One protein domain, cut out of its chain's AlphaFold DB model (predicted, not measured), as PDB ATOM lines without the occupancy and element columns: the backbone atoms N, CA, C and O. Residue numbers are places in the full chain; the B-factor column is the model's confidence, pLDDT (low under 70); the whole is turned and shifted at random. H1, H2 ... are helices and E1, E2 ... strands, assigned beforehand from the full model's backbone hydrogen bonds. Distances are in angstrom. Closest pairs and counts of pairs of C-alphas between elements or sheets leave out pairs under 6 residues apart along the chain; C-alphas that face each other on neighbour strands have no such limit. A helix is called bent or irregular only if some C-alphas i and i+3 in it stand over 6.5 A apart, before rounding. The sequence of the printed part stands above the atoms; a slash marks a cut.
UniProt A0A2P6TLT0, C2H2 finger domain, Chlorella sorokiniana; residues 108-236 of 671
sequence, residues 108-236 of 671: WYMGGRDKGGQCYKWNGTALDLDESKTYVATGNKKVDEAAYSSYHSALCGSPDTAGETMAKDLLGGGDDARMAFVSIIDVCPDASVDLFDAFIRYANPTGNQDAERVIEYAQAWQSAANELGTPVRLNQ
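This is residues 108 to 236 of the 671 residues of the protein "C2H2 finger domain" of Chlorella sorokiniana (UniProt A0A2P6TLT0). A two-stranded hairpin, E1 and E2, sits at one end of a body of five crossed helices, with H1 at the far end and H2, H3, H4 and H5 packed between. The printed part has 129 residues; along the chain come E1, E2, H1, H2, H3, H4, H5, and the sheet is antiparallel. It is mostly helix and compact, with a radius of gyration of the C-alphas of 14.6 A and spans of 40 by 35 by 27 A.

E1, residues 117 to 122, begins at C-alpha 117 (91.867, 29.636, 42.391). E2, residues 127 to 135, bends by 87 degrees at residue 132. H1 is residues 145 to 156, H2 159 to 172, H3 174 to 185 and H4 195 to 203. H2 is irregular, with C-alphas 160 and 163 7.3 A apart. H5, residues 211 to 228, is 26.1 A long and ends at C-alpha 228 (79.013, 28.606, 47.125).

E1 and E2 form a hairpin, with N 121 and O 128 2.7 A apart, within hydrogen-bond range. E1 is apart from the five helices. H3 touches H5 about perpendicular, at 82 degrees, through residues 220 to 228 of H5; the closest C-alphas, of Arg 178 and Ala 224, are 5.1 A apart. H2 and H3 form a helical hairpin at a steep tilt of 41 degrees, with the C-alphas of Leu 170 and Ala 177 closest, 4.0 A apart. H4 touches H2, closest at the C-alphas of Gly 163 and Phe 199, 3.9 A apart. H1 and H2 touch only at the corner, with the C-alphas of Leu 155 and Ala 162 closest, 4.9 A apart. Every O i to N i+4 pair is within hydrogen-bond range in H1, H4 and H5, against 8 of 10 in H2 and 7 of 8 in H3.

The farthest C-alphas, of Gly 124 and Ala 146, are 44.5 A apart. The printed part has no cut and no long link. Low confidence, under 70, includes residues 110 to 117, 133 to 138 and 231 to 236.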
ATOM      1  N   TRP A 108      95.590  35.726  51.071       69.81
ATOM      2  CA  TRP A 108      94.195  35.485  50.717       69.81
ATOM      3  C   TRP A 108      94.065  35.675  49.201       69.81
ATOM      4  O   TRP A 108      94.403  36.735  48.680       69.81
ATOM      5  N   TYR A 109      93.643  34.633  48.482       72.06
ATOM      6  CA  TYR A 109      93.399  34.685  47.036       72.06
ATOM      7  C   TYR A 109      91.991  34.203  46.726       72.06
ATOM      8  O   TYR A 109      91.515  33.232  47.318       72.06
ATOM      9  N   MET A 110      91.362  34.837  45.741       65.38
ATOM     10  CA  MET A 110      90.084  34.405  45.194       65.38
ATOM     11  C   MET A 110      90.212  34.198  43.692       65.38
ATOM     12  O   MET A 110      90.560  35.120  42.956       65.38
ATOM     13  N   GLY A 111      89.923  32.978  43.239       64.94
ATOM     14  CA  GLY A 111      89.813  32.693  41.815       64.94
ATOM     15  C   GLY A 111      88.455  33.120  41.276       64.94
ATOM     16  O   GLY A 111      87.429  32.940  41.934       64.94
ATOM     17  N   GLY A 112      88.429  33.621  40.042       59.66
ATOM     18  CA  GLY A 112      87.178  33.716  39.293       59.66
ATOM     19  C   GLY A 112      86.550  32.329  39.119       59.66
ATOM     20  O   GLY A 112      87.268  31.330  39.017       59.66
ATOM     21  N   ARG A 113      85.212  32.272  39.055       55.28
ATOM     22  CA  ARG A 113      84.423  31.025  38.986       55.28
ATOM     23  C   ARG A 113      84.905  30.046  37.903       55.28
ATOM     24  O   ARG A 113      84.849  28.841  38.114       55.28
ATOM     25  N   ASP A 114      85.455  30.576  36.809       58.28
ATOM     26  CA  ASP A 114      85.845  29.802  35.624       58.28
ATOM     27  C   ASP A 114      87.362  29.582  35.471       58.28
ATOM     28  O   ASP A 114      87.783  28.846  34.581       58.28
ATOM     29  N   LYS A 115      88.208  30.215  36.299       56.53
ATOM     30  CA  LYS A 115      89.677  30.187  36.116       56.53
ATOM     31  C   LYS A 115      90.439  29.339  37.130       56.53
ATOM     32  O   LYS A 115      91.648  29.177  36.997       56.53
ATOM     33  N   GLY A 116      89.736  28.751  38.095       58.16
ATOM     34  CA  GLY A 116      90.356  28.087  39.233       58.16
ATOM     35  C   GLY A 116      91.099  29.081  40.137       58.16
ATOM     36  O   GLY A 116      91.662  30.077  39.689       58.16
ATOM     37  N   GLY A 117      91.070  28.854  41.445       64.38
ATOM     38  CA  GLY A 117      91.867  29.636  42.391       64.38
ATOM     39  C   GLY A 117      93.334  29.232  42.301       64.38
ATOM     40  O   GLY A 117      93.621  28.036  42.285       64.38
ATOM     41  N   GLN A 118      94.248  30.201  42.254       71.94
ATOM     42  CA  GLN A 118      95.682  29.968  42.422       71.94
ATOM     43  C   GLN A 118      96.027  30.067  43.911       71.94
ATOM     44  O   GLN A 118      95.452  30.872  44.644       71.94
ATOM     45  N   CYS A 119      96.923  29.208  44.388       70.62
ATOM     46  CA  CYS A 119      97.341  29.227  45.792       70.62
ATOM     47  C   CYS A 119      98.559  30.144  45.965       70.62
ATOM     48  O   CYS A 119      99.275  30.355  45.003       70.62
ATOM     49  N   TYR A 120      98.847  30.640  47.171       72.56
ATOM     50  CA  TYR A 120     100.117  31.330  47.457       72.56
ATOM     51  C   TYR A 120     101.070  30.415  48.226       72.56
ATOM     52  O   TYR A 120     100.748  30.029  49.341       72.56
ATOM     53  N   LYS A 121     102.232  30.026  47.709       74.62
ATOM     54  CA  LYS A 121     103.259  29.314  48.485       74.62
ATOM     55  C   LYS A 121     104.156  30.306  49.226       74.62
ATOM     56  O   LYS A 121     104.571  31.315  48.668       74.62
ATOM     57  N   TRP A 122     104.488  30.000  50.477       73.69
ATOM     58  CA  TRP A 122     105.577  30.694  51.163       73.69
ATOM     59  C   TRP A 122     106.905  30.200  50.589       73.69
ATOM     60  O   TRP A 122     107.189  29.005  50.657       73.69
ATOM     61  N   ASN A 123     107.702  31.099  50.017       74.06
ATOM     62  CA  ASN A 123     109.007  30.765  49.438       74.06
ATOM     63  C   ASN A 123     110.178  30.973  50.426       74.06
ATOM     64  O   ASN A 123     111.328  30.773  50.058       74.06
ATOM     65  N   GLY A 124     109.893  31.379  51.671       63.84
ATOM     66  CA  GLY A 124     110.902  31.757  52.669       63.84
ATOM     67  C   GLY A 124     110.970  33.262  52.948       63.84
ATOM     68  O   GLY A 124     111.365  33.643  54.047       63.84
ATOM     69  N   THR A 125     110.538  34.108  52.009       66.62
ATOM     70  CA  THR A 125     110.616  35.579  52.097       66.62
ATOM     71  C   THR A 125     109.295  36.281  51.768       66.62
ATOM     72  O   THR A 125     108.957  37.285  52.400       66.62
ATOM     73  N   ALA A 126     108.515  35.736  50.835       72.62
ATOM     74  CA  ALA A 126     107.225  36.245  50.397       72.62
ATOM     75  C   ALA A 126     106.224  35.108  50.122       72.62
ATOM     76  O   ALA A 126     106.550  33.917  50.075       72.62
ATOM     77  N   LEU A 127     104.963  35.503  49.977       72.31
ATOM     78  CA  LEU A 127     103.902  34.642  49.477       72.31
ATOM     79  C   LEU A 127     103.852  34.796  47.952       72.31
ATOM     80  O   LEU A 127     103.415  35.834  47.464       72.31
ATOM     81  N   ASP A 128     104.278  33.766  47.224       76.25
ATOM     82  CA  ASP A 128     104.273  33.723  45.755       76.25
ATOM     83  C   ASP A 128     103.114  32.887  45.235       76.25
ATOM     84  O   ASP A 128     102.748  31.894  45.858       76.25
ATOM     85  N   LEU A 129     102.569  33.215  44.065       74.06
ATOM     86  CA  LEU A 129     101.565  32.364  43.428       74.06
ATOM     87  C   LEU A 129     102.167  30.983  43.091       74.06
ATOM     88  O   LEU A 129     103.198  30.841  42.438       74.06
ATOM     89  N   ASP A 130     101.511  29.936  43.572       77.94
ATOM     90  CA  ASP A 130     101.747  28.538  43.250       77.94
ATOM     91  C   ASP A 130     100.903  28.178  42.024       77.94
ATOM     92  O   ASP A 130      99.815  27.606  42.128       77.94
ATOM     93  N   GLU A 131     101.414  28.539  40.847       74.12
ATOM     94  CA  GLU A 131     100.771  28.276  39.552       74.12
ATOM     95  C   GLU A 131     100.557  26.777  39.279       74.12
ATOM     96  O   GLU A 131      99.721  26.408  38.456       74.12
ATOM     97  N   SER A 132     101.258  25.900  40.009       70.12
ATOM     98  CA  SER A 132     101.110  24.445  39.902       70.12
ATOM     99  C   SER A 132      99.822  23.908  40.539       70.12
ATOM    100  O   SER A 132      99.471  22.743  40.342       70.12
ATOM    101  N   LYS A 133      99.098  24.740  41.302       64.44
ATOM    102  CA  LYS A 133      97.875  24.349  42.011       64.44
ATOM    103  C   LYS A 133      96.722  25.272  41.654       64.44
ATOM    104  O   LYS A 133      96.522  26.311  42.282       64.44
ATOM    105  N   THR A 134      95.915  24.833  40.696       58.75
ATOM    106  CA  THR A 134      94.592  25.400  40.433       58.75
ATOM    107  C   THR A 134      93.535  24.637  41.226       58.75
ATOM    108  O   THR A 134      93.551  23.408  41.299       58.75
ATOM    109  N   TYR A 135      92.618  25.363  41.863       62.47
ATOM    110  CA  TYR A 135      91.523  24.757  42.619       62.47
ATOM    111  C   TYR A 135      90.171  25.117  42.020       62.47
ATOM    112  O   TYR A 135      89.922  26.277  41.704       62.47
ATOM    113  N   VAL A 136      89.280  24.135  41.911       61.50
ATOM    114  CA  VAL A 136      87.897  24.326  41.466       61.50
ATOM    115  C   VAL A 136      86.991  24.040  42.656       61.50
ATOM    116  O   VAL A 136      87.034  22.946  43.217       61.50
ATOM    117  N   ALA A 137      86.189  25.018  43.074       66.81
ATOM    118  CA  ALA A 137      85.173  24.769  44.090       66.81
ATOM    119  C   ALA A 137      84.000  23.991  43.490       66.81
ATOM    120  O   ALA A 137      83.615  24.197  42.341       66.81
ATOM    121  N   THR A 138      83.428  23.093  44.288       69.38
ATOM    122  CA  THR A 138      82.409  22.132  43.838       69.38
ATOM    123  C   THR A 138      81.001  22.442  44.346       69.38
ATOM    124  O   THR A 138      80.064  21.725  44.005       69.38
ATOM    125  N   GLY A 139      80.832  23.459  45.195       82.12
ATOM    126  CA  GLY A 139      79.523  23.834  45.724       82.12
ATOM    127  C   GLY A 139      78.606  24.481  44.692       82.12
ATOM    128  O   GLY A 139      79.032  24.985  43.658       82.12
ATOM    129  N   ASN A 140      77.312  24.455  44.985       85.88
ATOM    130  CA  ASN A 140      76.264  25.050  44.157       85.88
ATOM    131  C   ASN A 140      75.201  25.780  44.991       85.88
ATOM    132  O   ASN A 140      74.127  26.102  44.470       85.88
ATOM    133  N   LYS A 141      75.464  26.016  46.285       89.81
ATOM    134  CA  LYS A 141      74.532  26.761  47.130       89.81
ATOM    135  C   LYS A 141      74.478  28.216  46.669       89.81
ATOM    136  O   LYS A 141      75.422  28.745  46.084       89.81
ATOM    137  N   LYS A 142      73.346  28.858  46.937       89.38
ATOM    138  CA  LYS A 142      73.127  30.283  46.690       89.38
ATOM    139  C   LYS A 142      72.855  30.972  48.017       89.38
ATOM    140  O   LYS A 142      72.318  30.343  48.926       89.38
ATOM    141  N   VAL A 143      73.219  32.244  48.097       90.94
ATOM    142  CA  VAL A 143      72.744  33.138  49.153       90.94
ATOM    143  C   VAL A 143      71.424  33.744  48.684       90.94
ATOM    144  O   VAL A 143      71.288  34.060  47.500       90.94
ATOM    145  N   ASP A 144      70.443  33.856  49.577       94.31
ATOM    146  CA  ASP A 144      69.226  34.613  49.290       94.31
ATOM    147  C   ASP A 144      69.578  36.098  49.121       94.31
ATOM    148  O   ASP A 144      70.183  36.702  50.004       94.31
ATOM    149  N   GLU A 145      69.239  36.682  47.973       91.62
ATOM    150  CA  GLU A 145      69.674  38.033  47.598       91.62
ATOM    151  C   GLU A 145      69.086  39.115  48.517       91.62
ATOM    152  O   GLU A 145      69.759  40.099  48.825       91.62
ATOM    153  N   ALA A 146      67.860  38.919  49.014       93.88
ATOM    154  CA  ALA A 146      67.223  39.865  49.927       93.88
ATOM    155  C   ALA A 146      67.863  39.814  51.323       93.88
ATOM    156  O   ALA A 146      68.157  40.862  51.905       93.88
ATOM    157  N   ALA A 147      68.126  38.610  51.842       93.62
ATOM    158  CA  ALA A 147      68.849  38.420  53.097       93.62
ATOM    159  C   ALA A 147      70.279  38.972  53.007       93.62
ATOM    160  O   ALA A 147      70.695  39.736  53.878       93.62
ATOM    161  N   TYR A 148      70.984  38.670  51.911       95.44
ATOM    162  CA  TYR A 148      72.312  39.200  51.620       95.44
ATOM    163  C   TYR A 148      72.328  40.729  51.605       95.44
ATOM    164  O   TYR A 148      73.112  41.336  52.325       95.44
ATOM    165  N   SER A 149      71.445  41.360  50.828       93.38
ATOM    166  CA  SER A 149      71.415  42.819  50.693       93.38
ATOM    167  C   SER A 149      71.158  43.512  52.036       93.38
ATOM    168  O   SER A 149      71.817  44.506  52.355       93.38
ATOM    169  N   SER A 150      70.264  42.956  52.864       96.12
ATOM    170  CA  SER A 150      70.024  43.460  54.222       96.12
ATOM    171  C   SER A 150      71.239  43.270  55.133       96.12
ATOM    172  O   SER A 150      71.561  44.171  55.907       96.12
ATOM    173  N   TYR A 151      71.904  42.116  55.053       97.31
ATOM    174  CA  TYR A 151      73.086  41.790  55.847       97.31
ATOM    175  C   TYR A 151      74.283  42.680  55.472       97.31
ATOM    176  O   TYR A 151      74.870  43.330  56.336       97.31
ATOM    177  N   HIS A 152      74.589  42.796  54.178       95.81
ATOM    178  CA  HIS A 152      75.657  43.640  53.647       95.81
ATOM    179  C   HIS A 152      75.440  45.118  53.998       95.81
ATOM    180  O   HIS A 152      76.344  45.778  54.507       95.81
ATOM    181  N   SER A 153      74.213  45.625  53.838       95.56
ATOM    182  CA  SER A 153      73.879  47.009  54.210       95.56
ATOM    183  C   SER A 153      74.069  47.275  55.708       95.56
ATOM    184  O   SER A 153      74.504  48.362  56.086       95.56
ATOM    185  N   ALA A 154      73.766  46.294  56.567       96.56
ATOM    186  CA  ALA A 154      73.986  46.414  58.007       96.56
ATOM    187  C   ALA A 154      75.482  46.477  58.358       96.56
ATOM    188  O   ALA A 154      75.867  47.299  59.188       96.56
ATOM    189  N   LEU A 155      76.325  45.672  57.696       96.88
ATOM    190  CA  LEU A 155      77.782  45.721  57.867       96.88
ATOM    191  C   LEU A 155      78.368  47.058  57.395       96.88
ATOM    192  O   LEU A 155      79.130  47.683  58.131       96.88
ATOM    193  N   CYS A 156      77.961  47.540  56.217       95.88
ATOM    194  CA  CYS A 156      78.403  48.839  55.699       95.88
ATOM    195  C   CYS A 156      77.975  50.008  56.598       95.88
ATOM    196  O   CYS A 156      78.710  50.979  56.750       95.88
ATOM    197  N   GLY A 157      76.809  49.910  57.248       94.31
ATOM    198  CA  GLY A 157      76.339  50.906  58.212       94.31
ATOM    199  C   GLY A 157      77.033  50.855  59.580       94.31
ATOM    200  O   GLY A 157      76.717  51.671  60.446       94.31
ATOM    201  N   SER A 158      77.924  49.892  59.830       94.62
ATOM    202  CA  SER A 158      78.600  49.701  61.122       94.62
ATOM    203  C   SER A 158      80.035  49.171  60.947       94.62
ATOM    204  O   SER A 158      80.351  48.081  61.431       94.62
ATOM    205  N   PRO A 159      80.934  49.934  60.289       89.94
ATOM    206  CA  PRO A 159      82.293  49.482  59.973       89.94
ATOM    207  C   PRO A 159      83.097  49.028  61.196       89.94
ATOM    208  O   PRO A 159      83.825  48.041  61.119       89.94
ATOM    209  N   ASP A 160      82.917  49.699  62.338       89.81
ATOM    210  CA  ASP A 160      83.657  49.415  63.574       89.81
ATOM    211  C   ASP A 160      83.365  48.019  64.150       89.81
ATOM    212  O   ASP A 160      84.201  47.452  64.854       89.81
ATOM    213  N   THR A 161      82.196  47.443  63.852       95.50
ATOM    214  CA  THR A 161      81.777  46.111  64.329       95.50
ATOM    215  C   THR A 161      81.620  45.092  63.201       95.50
ATOM    216  O   THR A 161      81.336  43.916  63.461       95.50
ATOM    217  N   ALA A 162      81.820  45.506  61.948       95.38
ATOM    218  CA  ALA A 162      81.636  44.654  60.782       95.38
ATOM    219  C   ALA A 162      82.596  43.455  60.800       95.38
ATOM    220  O   ALA A 162      82.162  42.321  60.607       95.38
ATOM    221  N   GLY A 163      83.880  43.688  61.105       95.06
ATOM    222  CA  GLY A 163      84.891  42.628  61.184       95.06
ATOM    223  C   GLY A 163      84.551  41.542  62.211       95.06
ATOM    224  O   GLY A 163      84.632  40.355  61.901       95.06
ATOM    225  N   GLU A 164      84.096  41.944  63.402       95.62
ATOM    226  CA  GLU A 164      83.663  41.023  64.462       95.62
ATOM    227  C   GLU A 164      82.434  40.210  64.053       95.62
ATOM    228  O   GLU A 164      82.390  38.994  64.255       95.62
ATOM    229  N   THR A 165      81.447  40.882  63.455       97.19
ATOM    230  CA  THR A 165      80.196  40.259  63.010       97.19
ATOM    231  C   THR A 165      80.476  39.204  61.940       97.19
ATOM    232  O   THR A 165      80.104  38.046  62.111       97.19
ATOM    233  N   MET A 166      81.243  39.559  60.902       97.56
ATOM    234  CA  MET A 166      81.623  38.626  59.836       97.56
ATOM    235  C   MET A 166      82.429  37.437  60.365       97.56
ATOM    236  O   MET A 166      82.188  36.299  59.969       97.56
ATOM    237  N   ALA A 167      83.364  37.668  61.287       95.56
ATOM    238  CA  ALA A 167      84.174  36.611  61.879       95.56
ATOM    239  C   ALA A 167      83.343  35.630  62.721       95.56
ATOM    240  O   ALA A 167      83.544  34.416  62.643       95.56
ATOM    241  N   LYS A 168      82.389  36.140  63.505       97.00
ATOM    242  CA  LYS A 168      81.447  35.322  64.275       97.00
ATOM    243  C   LYS A 168      80.549  34.489  63.361       97.00
ATOM    244  O   LYS A 168      80.378  33.296  63.608       97.00
ATOM    245  N   ASP A 169      80.006  35.104  62.318       97.31
ATOM    246  CA  ASP A 169      79.072  34.454  61.401       97.31
ATOM    247  C   ASP A 169      79.775  33.394  60.542       97.31
ATOM    248  O   ASP A 169      79.244  32.300  60.360       97.31
ATOM    249  N   LEU A 170      81.020  33.651  60.113       96.69
ATOM    250  CA  LEU A 170      81.874  32.646  59.471       96.69
ATOM    251  C   LEU A 170      82.071  31.412  60.359       96.69
ATOM    252  O   LEU A 170      81.853  30.291  59.897       96.69
ATOM    253  N   LEU A 171      82.443  31.600  61.631       94.88
ATOM    254  CA  LEU A 171      82.626  30.490  62.577       94.88
ATOM    255  C   LEU A 171      81.316  29.750  62.894       94.88
ATOM    256  O   LEU A 171      81.348  28.563  63.217       94.88
ATOM    257  N   GLY A 172      80.167  30.426  62.793       95.12
ATOM    258  CA  GLY A 172      78.845  29.821  62.968       95.12
ATOM    259  C   GLY A 172      78.447  28.850  61.849       95.12
ATOM    260  O   GLY A 172      77.619  27.963  62.073       95.12
ATOM    261  N   GLY A 173      79.053  28.972  60.663       93.69
ATOM    262  CA  GLY A 173      78.693  28.184  59.484       93.69
ATOM    263  C   GLY A 173      77.316  28.556  58.910       93.69
ATOM    264  O   GLY A 173      76.726  29.583  59.234       93.69
ATOM    265  N   GLY A 174      76.774  27.711  58.029       95.69
ATOM    266  CA  GLY A 174      75.402  27.880  57.531       95.69
ATOM    267  C   GLY A 174      75.203  29.065  56.573       95.69
ATOM    268  O   GLY A 174      76.098  29.406  55.805       95.69
ATOM    269  N   ASP A 175      73.982  29.613  56.537       94.38
ATOM    270  CA  ASP A 175      73.623  30.760  55.682       94.38
ATOM    271  C   ASP A 175      74.376  32.034  56.075       94.38
ATOM    272  O   ASP A 175      74.847  32.750  55.192       94.38
ATOM    273  N   ASP A 176      74.568  32.262  57.375       95.81
ATOM    274  CA  ASP A 176      75.259  33.441  57.898       95.81
ATOM    275  C   ASP A 176      76.733  33.458  57.474       95.81
ATOM    276  O   ASP A 176      77.214  34.472  56.974       95.81
ATOM    277  N   ALA A 177      77.431  32.315  57.522       96.12
ATOM    278  CA  ALA A 177      78.796  32.210  57.000       96.12
ATOM    279  C   ALA A 177      78.882  32.485  55.491       96.12
ATOM    280  O   ALA A 177      79.849  33.085  55.020       96.12
ATOM    281  N   ARG A 178      77.876  32.063  54.711       95.75
ATOM    282  CA  ARG A 178      77.823  32.349  53.269       95.75
ATOM    283  C   ARG A 178      77.570  33.836  53.007       95.75
ATOM    284  O   ARG A 178      78.211  34.393  52.122       95.75
ATOM    285  N   MET A 179      76.689  34.478  53.776       97.12
ATOM    286  CA  MET A 179      76.464  35.926  53.702       97.12
ATOM    287  C   MET A 179      77.715  36.710  54.104       97.12
ATOM    288  O   MET A 179      78.109  37.615  53.375       97.12
ATOM    289  N   ALA A 180      78.388  36.322  55.190       96.81
ATOM    290  CA  ALA A 180      79.660  36.905  55.607       96.81
ATOM    291  C   ALA A 180      80.728  36.768  54.515       96.81
ATOM    292  O   ALA A 180      81.354  37.758  54.153       96.81
ATOM    293  N   PHE A 181      80.883  35.578  53.918       95.12
ATOM    294  CA  PHE A 181      81.810  35.362  52.803       95.12
ATOM    295  C   PHE A 181      81.535  36.301  51.622       95.12
ATOM    296  O   PHE A 181      82.468  36.924  51.127       95.12
ATOM    297  N   VAL A 182      80.279  36.412  51.169       93.38
ATOM    298  CA  VAL A 182      79.934  37.280  50.029       93.38
ATOM    299  C   VAL A 182      80.102  38.759  50.391       93.38
ATOM    300  O   VAL A 182      80.612  39.525  49.585       93.38
ATOM    301  N   SER A 183      79.763  39.163  51.617       95.12
ATOM    302  CA  SER A 183      79.931  40.552  52.054       95.12
ATOM    303  C   SER A 183      81.390  40.978  52.176       95.12
ATOM    304  O   SER A 183      81.696  42.123  51.876       95.12
ATOM    305  N   ILE A 184      82.289  40.073  52.582       94.50
ATOM    306  CA  ILE A 184      83.737  40.333  52.655       94.50
ATOM    307  C   ILE A 184      84.310  40.710  51.280       94.50
ATOM    308  O   ILE A 184      85.312  41.414  51.212       94.50
ATOM    309  N   ILE A 185      83.711  40.221  50.192       90.62
ATOM    310  CA  ILE A 185      84.254  40.343  48.829       90.62
ATOM    311  C   ILE A 185      83.534  41.399  47.988       90.62
ATOM    312  O   ILE A 185      83.942  41.653  46.856       90.62
ATOM    313  N   ASP A 186      82.458  41.973  48.522       91.75
ATOM    314  CA  ASP A 186      81.667  43.013  47.876       91.75
ATOM    315  C   ASP A 186      82.029  44.392  48.442       91.75
ATOM    316  O   ASP A 186      82.561  44.522  49.547       91.75
ATOM    317  N   VAL A 187      81.766  45.436  47.662       90.12
ATOM    318  CA  VAL A 187      82.164  46.808  47.987       90.12
ATOM    319  C   VAL A 187      80.960  47.572  48.522       90.12
ATOM    320  O   VAL A 187      79.920  47.641  47.866       90.12
ATOM    321  N   CYS A 188      81.117  48.219  49.683       93.19
ATOM    322  CA  CYS A 188      80.070  49.082  50.219       93.19
ATOM    323  C   CYS A 188      79.727  50.212  49.222       93.19
ATOM    324  O   CYS A 188      80.637  50.818  48.649       93.19
ATOM    325  N   PRO A 189      78.437  50.551  49.013       89.06
ATOM    326  CA  PRO A 189      78.012  51.517  47.991       89.06
ATOM    327  C   PRO A 189      78.625  52.917  48.112       89.06
ATOM    328  O   PRO A 189      78.690  53.658  47.133       89.06
ATOM    329  N   ASP A 190      79.046  53.301  49.313       83.38
ATOM    330  CA  ASP A 190      79.664  54.585  49.621       83.38
ATOM    331  C   ASP A 190      81.202  54.555  49.549       83.38
ATOM    332  O   ASP A 190      81.830  55.578  49.822       83.38
ATOM    333  N   ALA A 191      81.804  53.417  49.165       72.81
ATOM    334  CA  ALA A 191      83.247  53.159  49.022       72.81
ATOM    335  C   ALA A 191      84.113  53.577  50.231       72.81
ATOM    336  O   ALA A 191      85.340  53.598  50.145       72.81
ATOM    337  N   SER A 192      83.482  53.925  51.354       76.56
ATOM    338  CA  SER A 192      84.136  54.469  52.542       76.56
ATOM    339  C   SER A 192      84.612  53.363  53.486       76.56
ATOM    340  O   SER A 192      85.503  53.582  54.307       76.56
ATOM    341  N   VAL A 193      84.053  52.159  53.324       82.44
ATOM    342  CA  VAL A 193      84.332  50.979  54.133       82.44
ATOM    343  C   VAL A 193      84.767  49.833  53.230       82.44
ATOM    344  O   VAL A 193      83.994  49.334  52.414       82.44
ATOM    345  N   ASP A 194      86.004  49.393  53.419       90.31
ATOM    346  CA  ASP A 194      86.497  48.130  52.884       90.31
ATOM    347  C   ASP A 194      86.189  47.021  53.906       90.31
ATOM    348  O   ASP A 194      86.846  46.905  54.946       90.31
ATOM    349  N   LEU A 195      85.133  46.236  53.646       92.88
ATOM    350  CA  LEU A 195      84.732  45.126  54.518       92.88
ATOM    351  C   LEU A 195      85.790  44.016  54.555       92.88
ATOM    352  O   LEU A 195      85.933  43.357  55.587       92.88
ATOM    353  N   PHE A 196      86.571  43.840  53.485       92.69
ATOM    354  CA  PHE A 196      87.697  42.913  53.492       92.69
ATOM    355  C   PHE A 196      88.736  43.366  54.518       92.69
ATOM    356  O   PHE A 196      89.124  42.596  55.397       92.69
ATOM    357  N   ASP A 197      89.118  44.639  54.478       88.88
ATOM    358  CA  ASP A 197      90.076  45.206  55.426       88.88
ATOM    359  C   ASP A 197      89.540  45.223  56.872       88.88
ATOM    360  O   ASP A 197      90.283  44.939  57.814       88.88
ATOM    361  N   ALA A 198      88.242  45.473  57.079       92.00
ATOM    362  CA  ALA A 198      87.612  45.368  58.400       92.00
ATOM    363  C   ALA A 198      87.664  43.932  58.957       92.00
ATOM    364  O   ALA A 198      87.978  43.728  60.133       92.00
ATOM    365  N   PHE A 199      87.401  42.926  58.115       93.88
ATOM    366  CA  PHE A 199      87.530  41.518  58.489       93.88
ATOM    367  C   PHE A 199      88.982  41.142  58.800       93.88
ATOM    368  O   PHE A 199      89.237  40.560  59.853       93.88
ATOM    369  N   ILE A 200      89.942  41.508  57.943       88.81
ATOM    370  CA  ILE A 200      91.364  41.199  58.154       88.81
ATOM    371  C   ILE A 200      91.890  41.867  59.424       88.81
ATOM    372  O   ILE A 200      92.582  41.213  60.206       88.81
ATOM    373  N   ARG A 201      91.511  43.121  59.695       87.50
ATOM    374  CA  ARG A 201      91.845  43.797  60.955       87.50
ATOM    375  C   ARG A 201      91.220  43.114  62.169       87.50
ATOM    376  O   ARG A 201      91.843  43.095  63.217       87.50
ATOM    377  N   TYR A 202      90.036  42.516  62.075       91.50
ATOM    378  CA  TYR A 202      89.482  41.764  63.208       91.50
ATOM    379  C   TYR A 202      90.119  40.375  63.370       91.50
ATOM    380  O   TYR A 202      90.448  39.962  64.483       91.50
ATOM    381  N   ALA A 203      90.314  39.651  62.268       87.12
ATOM    382  CA  ALA A 203      90.932  38.329  62.271       87.12
ATOM    383  C   ALA A 203      92.415  38.400  62.676       87.12
ATOM    384  O   ALA A 203      92.945  37.461  63.275       87.12
ATOM    385  N   ASN A 204      93.080  39.524  62.384       84.88
ATOM    386  CA  ASN A 204      94.499  39.748  62.626       84.88
ATOM    387  C   ASN A 204      94.833  41.219  63.001       84.88
ATOM    388  O   ASN A 204      95.529  41.901  62.248       84.88
ATOM    389  N   PRO A 205      94.390  41.730  64.169       71.50
ATOM    390  CA  PRO A 205      94.446  43.162  64.503       71.50
ATOM    391  C   PRO A 205      95.845  43.765  64.612       71.50
ATOM    392  O   PRO A 205      95.990  44.977  64.473       71.50
ATOM    393  N   THR A 206      96.876  42.952  64.849       58.06
ATOM    394  CA  THR A 206      98.243  43.430  65.120       58.06
ATOM    395  C   THR A 206      99.326  42.389  64.802       58.06
ATOM    396  O   THR A 206     100.386  42.392  65.428       58.06
ATOM    397  N   GLY A 207      99.093  41.466  63.862       57.34
ATOM    398  CA  GLY A 207      99.985  40.306  63.697       57.34
ATOM    399  C   GLY A 207      99.815  39.329  64.861       57.34
ATOM    400  O   GLY A 207     100.778  38.988  65.543       57.34
ATOM    401  N   ASN A 208      98.560  38.957  65.121       56.88
ATOM    402  CA  ASN A 208      98.093  38.173  66.257       56.88
ATOM    403  C   ASN A 208      99.024  36.980  66.540       56.88
ATOM    404  O   ASN A 208      99.382  36.237  65.633       56.88
ATOM    405  N   GLN A 209      99.385  36.779  67.809       56.81
ATOM    406  CA  GLN A 209     100.192  35.634  68.262       56.81
ATOM    407  C   GLN A 209      99.371  34.337  68.354       56.81
ATOM    408  O   GLN A 209      99.912  33.286  68.690       56.81
ATOM    409  N   ASP A 210      98.068  34.417  68.085       76.06
ATOM    410  CA  ASP A 210      97.131  33.302  68.132       76.06
ATOM    411  C   ASP A 210      96.937  32.716  66.726       76.06
ATOM    412  O   ASP A 210      96.003  33.049  65.990       76.06
ATOM    413  N   ALA A 211      97.891  31.872  66.330       73.94
ATOM    414  CA  ALA A 211      97.873  31.200  65.035       73.94
ATOM    415  C   ALA A 211      96.662  30.284  64.861       73.94
ATOM    416  O   ALA A 211      96.150  30.160  63.749       73.94
ATOM    417  N   GLU A 212      96.193  29.672  65.948       78.94
ATOM    418  CA  GLU A 212      95.050  28.762  65.932       78.94
ATOM    419  C   GLU A 212      93.793  29.518  65.521       78.94
ATOM    420  O   GLU A 212      93.113  29.121  64.577       78.94
ATOM    421  N   ARG A 213      93.558  30.689  66.114       82.62
ATOM    422  CA  ARG A 213      92.396  31.512  65.785       82.62
ATOM    423  C   ARG A 213      92.414  32.050  64.352       82.62
ATOM    424  O   ARG A 213      91.377  32.089  63.690       82.62
ATOM    425  N   VAL A 214      93.584  32.427  63.832       83.44
ATOM    426  CA  VAL A 214      93.721  32.829  62.418       83.44
ATOM    427  C   VAL A 214      93.422  31.648  61.486       83.44
ATOM    428  O   VAL A 214      92.744  31.822  60.471       83.44
ATOM    429  N   ILE A 215      93.882  30.443  61.840       81.00
ATOM    430  CA  ILE A 215      93.595  29.207  61.101       81.00
ATOM    431  C   ILE A 215      92.099  28.868  61.141       81.00
ATOM    432  O   ILE A 215      91.553  28.465  60.114       81.00
ATOM    433  N   GLU A 216      91.421  29.068  62.269       88.19
ATOM    434  CA  GLU A 216      89.975  28.848  62.390       88.19
ATOM    435  C   GLU A 216      89.180  29.769  61.455       88.19
ATOM    436  O   GLU A 216      88.344  29.290  60.683       88.19
ATOM    437  N   TYR A 217      89.478  31.076  61.440       91.19
ATOM    438  CA  TYR A 217      88.817  32.022  60.530       91.19
ATOM    439  C   TYR A 217      89.071  31.690  59.060       91.19
ATOM    440  O   TYR A 217      88.159  31.734  58.233       91.19
ATOM    441  N   ALA A 218      90.303  31.312  58.744       85.69
ATOM    442  CA  ALA A 218      90.705  30.841  57.432       85.69
ATOM    443  C   ALA A 218      89.889  29.609  56.988       85.69
ATOM    444  O   ALA A 218      89.277  29.607  55.917       85.69
ATOM    445  N   GLN A 219      89.820  28.569  57.819       87.69
ATOM    446  CA  GLN A 219      89.058  27.356  57.517       87.69
ATOM    447  C   GLN A 219      87.560  27.639  57.358       87.69
ATOM    448  O   GLN A 219      86.935  27.117  56.431       87.69
ATOM    449  N   ALA A 220      86.995  28.502  58.203       91.06
ATOM    450  CA  ALA A 220      85.602  28.926  58.107       91.06
ATOM    451  C   ALA A 220      85.312  29.671  56.791       91.06
ATOM    452  O   ALA A 220      84.346  29.350  56.094       91.06
ATOM    453  N   TRP A 221      86.197  30.593  56.397       89.88
ATOM    454  CA  TRP A 221      86.112  31.319  55.127       89.88
ATOM    455  C   TRP A 221      86.182  30.378  53.917       89.88
ATOM    456  O   TRP A 221      85.332  30.439  53.026       89.88
ATOM    457  N   GLN A 222      87.131  29.436  53.916       86.94
ATOM    458  CA  GLN A 222      87.241  28.420  52.866       86.94
ATOM    459  C   GLN A 222      86.000  27.519  52.797       86.94
ATOM    460  O   GLN A 222      85.542  27.180  51.703       86.94
ATOM    461  N   SER A 223      85.454  27.114  53.944       89.12
ATOM    462  CA  SER A 223      84.248  26.287  53.995       89.12
ATOM    463  C   SER A 223      83.058  27.005  53.353       89.12
ATOM    464  O   SER A 223      82.393  26.431  52.491       89.12
ATOM    465  N   ALA A 224      82.825  28.276  53.700       91.06
ATOM    466  CA  ALA A 224      81.749  29.084  53.121       91.06
ATOM    467  C   ALA A 224      81.901  29.256  51.597       91.06
ATOM    468  O   ALA A 224      80.937  29.074  50.849       91.06
ATOM    469  N   ALA A 225      83.122  29.524  51.127       86.88
ATOM    470  CA  ALA A 225      83.432  29.640  49.704       86.88
ATOM    471  C   ALA A 225      83.161  28.340  48.928       86.88
ATOM    472  O   ALA A 225      82.520  28.348  47.871       86.88
ATOM    473  N   ASN A 226      83.606  27.208  49.485       84.62
ATOM    474  CA  ASN A 226      83.417  25.890  48.891       84.62
ATOM    475  C   ASN A 226      81.939  25.549  48.737       84.62
ATOM    476  O   ASN A 226      81.566  24.978  47.717       84.62
ATOM    477  N   GLU A 227      81.091  25.919  49.699       89.06
ATOM    478  CA  GLU A 227      79.648  25.704  49.603       89.06
ATOM    479  C   GLU A 227      78.983  26.514  48.478       89.06
ATOM    480  O   GLU A 227      78.031  26.030  47.857       89.06
ATOM    481  N   LEU A 228      79.497  27.712  48.186       87.81
ATOM    482  CA  LEU A 228      79.013  28.606  47.125       87.81
ATOM    483  C   LEU A 228      79.552  28.265  45.726       87.81
ATOM    484  O   LEU A 228      79.126  28.863  44.733       87.81
ATOM    485  N   GLY A 229      80.482  27.310  45.633       83.25
ATOM    486  CA  GLY A 229      81.162  27.009  44.373       83.25
ATOM    487  C   GLY A 229      82.171  28.080  43.970       83.25
ATOM    488  O   GLY A 229      82.458  28.232  42.785       83.25
ATOM    489  N   THR A 230      82.697  28.833  44.939       75.12
ATOM    490  CA  THR A 230      83.736  29.840  44.713       75.12
ATOM    491  C   THR A 230      85.091  29.260  45.121       75.12
ATOM    492  O   THR A 230      85.260  28.880  46.281       75.12
ATOM    493  N   PRO A 231      86.061  29.125  44.197       57.78
ATOM    494  CA  PRO A 231      87.344  28.505  44.500       57.78
ATOM    495  C   PRO A 231      88.172  29.387  45.432       57.78
ATOM    496  O   PRO A 231      88.684  30.434  45.033       57.78
ATOM    497  N   VAL A 232      88.327  28.926  46.672       54.03
ATOM    498  CA  VAL A 232      89.126  29.581  47.708       54.03
ATOM    499  C   VAL A 232      89.944  28.532  48.450       54.03
ATOM    500  O   VAL A 232      89.437  27.476  48.842       54.03
ATOM    501  N   ARG A 233      91.233  28.808  48.652       44.69
ATOM    502  CA  ARG A 233      92.113  27.963  49.458       44.69
ATOM    503  C   ARG A 233      93.131  28.805  50.203       44.69
ATOM    504  O   ARG A 233      93.716  29.718  49.631       44.69
ATOM    505  N   LEU A 234      93.368  28.446  51.459       45.66
ATOM    506  CA  LEU A 234      94.471  28.991  52.237       45.66
ATOM    507  C   LEU A 234      95.700  28.110  52.118       45.66
ATOM    508  O   LEU A 234      95.609  26.883  52.175       45.66
ATOM    509  N   ASN A 235      96.851  28.761  52.022       44.06
ATOM    510  CA  ASN A 235      98.132  28.125  52.262       44.06
ATOM    511  C   ASN A 235      98.664  28.611  53.608       44.06
ATOM    512  O   ASN A 235      98.848  29.806  53.836       44.06
ATOM    513  N   GLN A 236      98.895  27.655  54.501       44.75
ATOM    514  CA  GLN A 236      99.556  27.889  55.774       44.75
ATOM    515  C   GLN A 236     101.065  27.978  55.511       44.75
ATOM    516  O   GLN A 236     101.680  26.999  55.085       44.75
TER     517      GLN A 236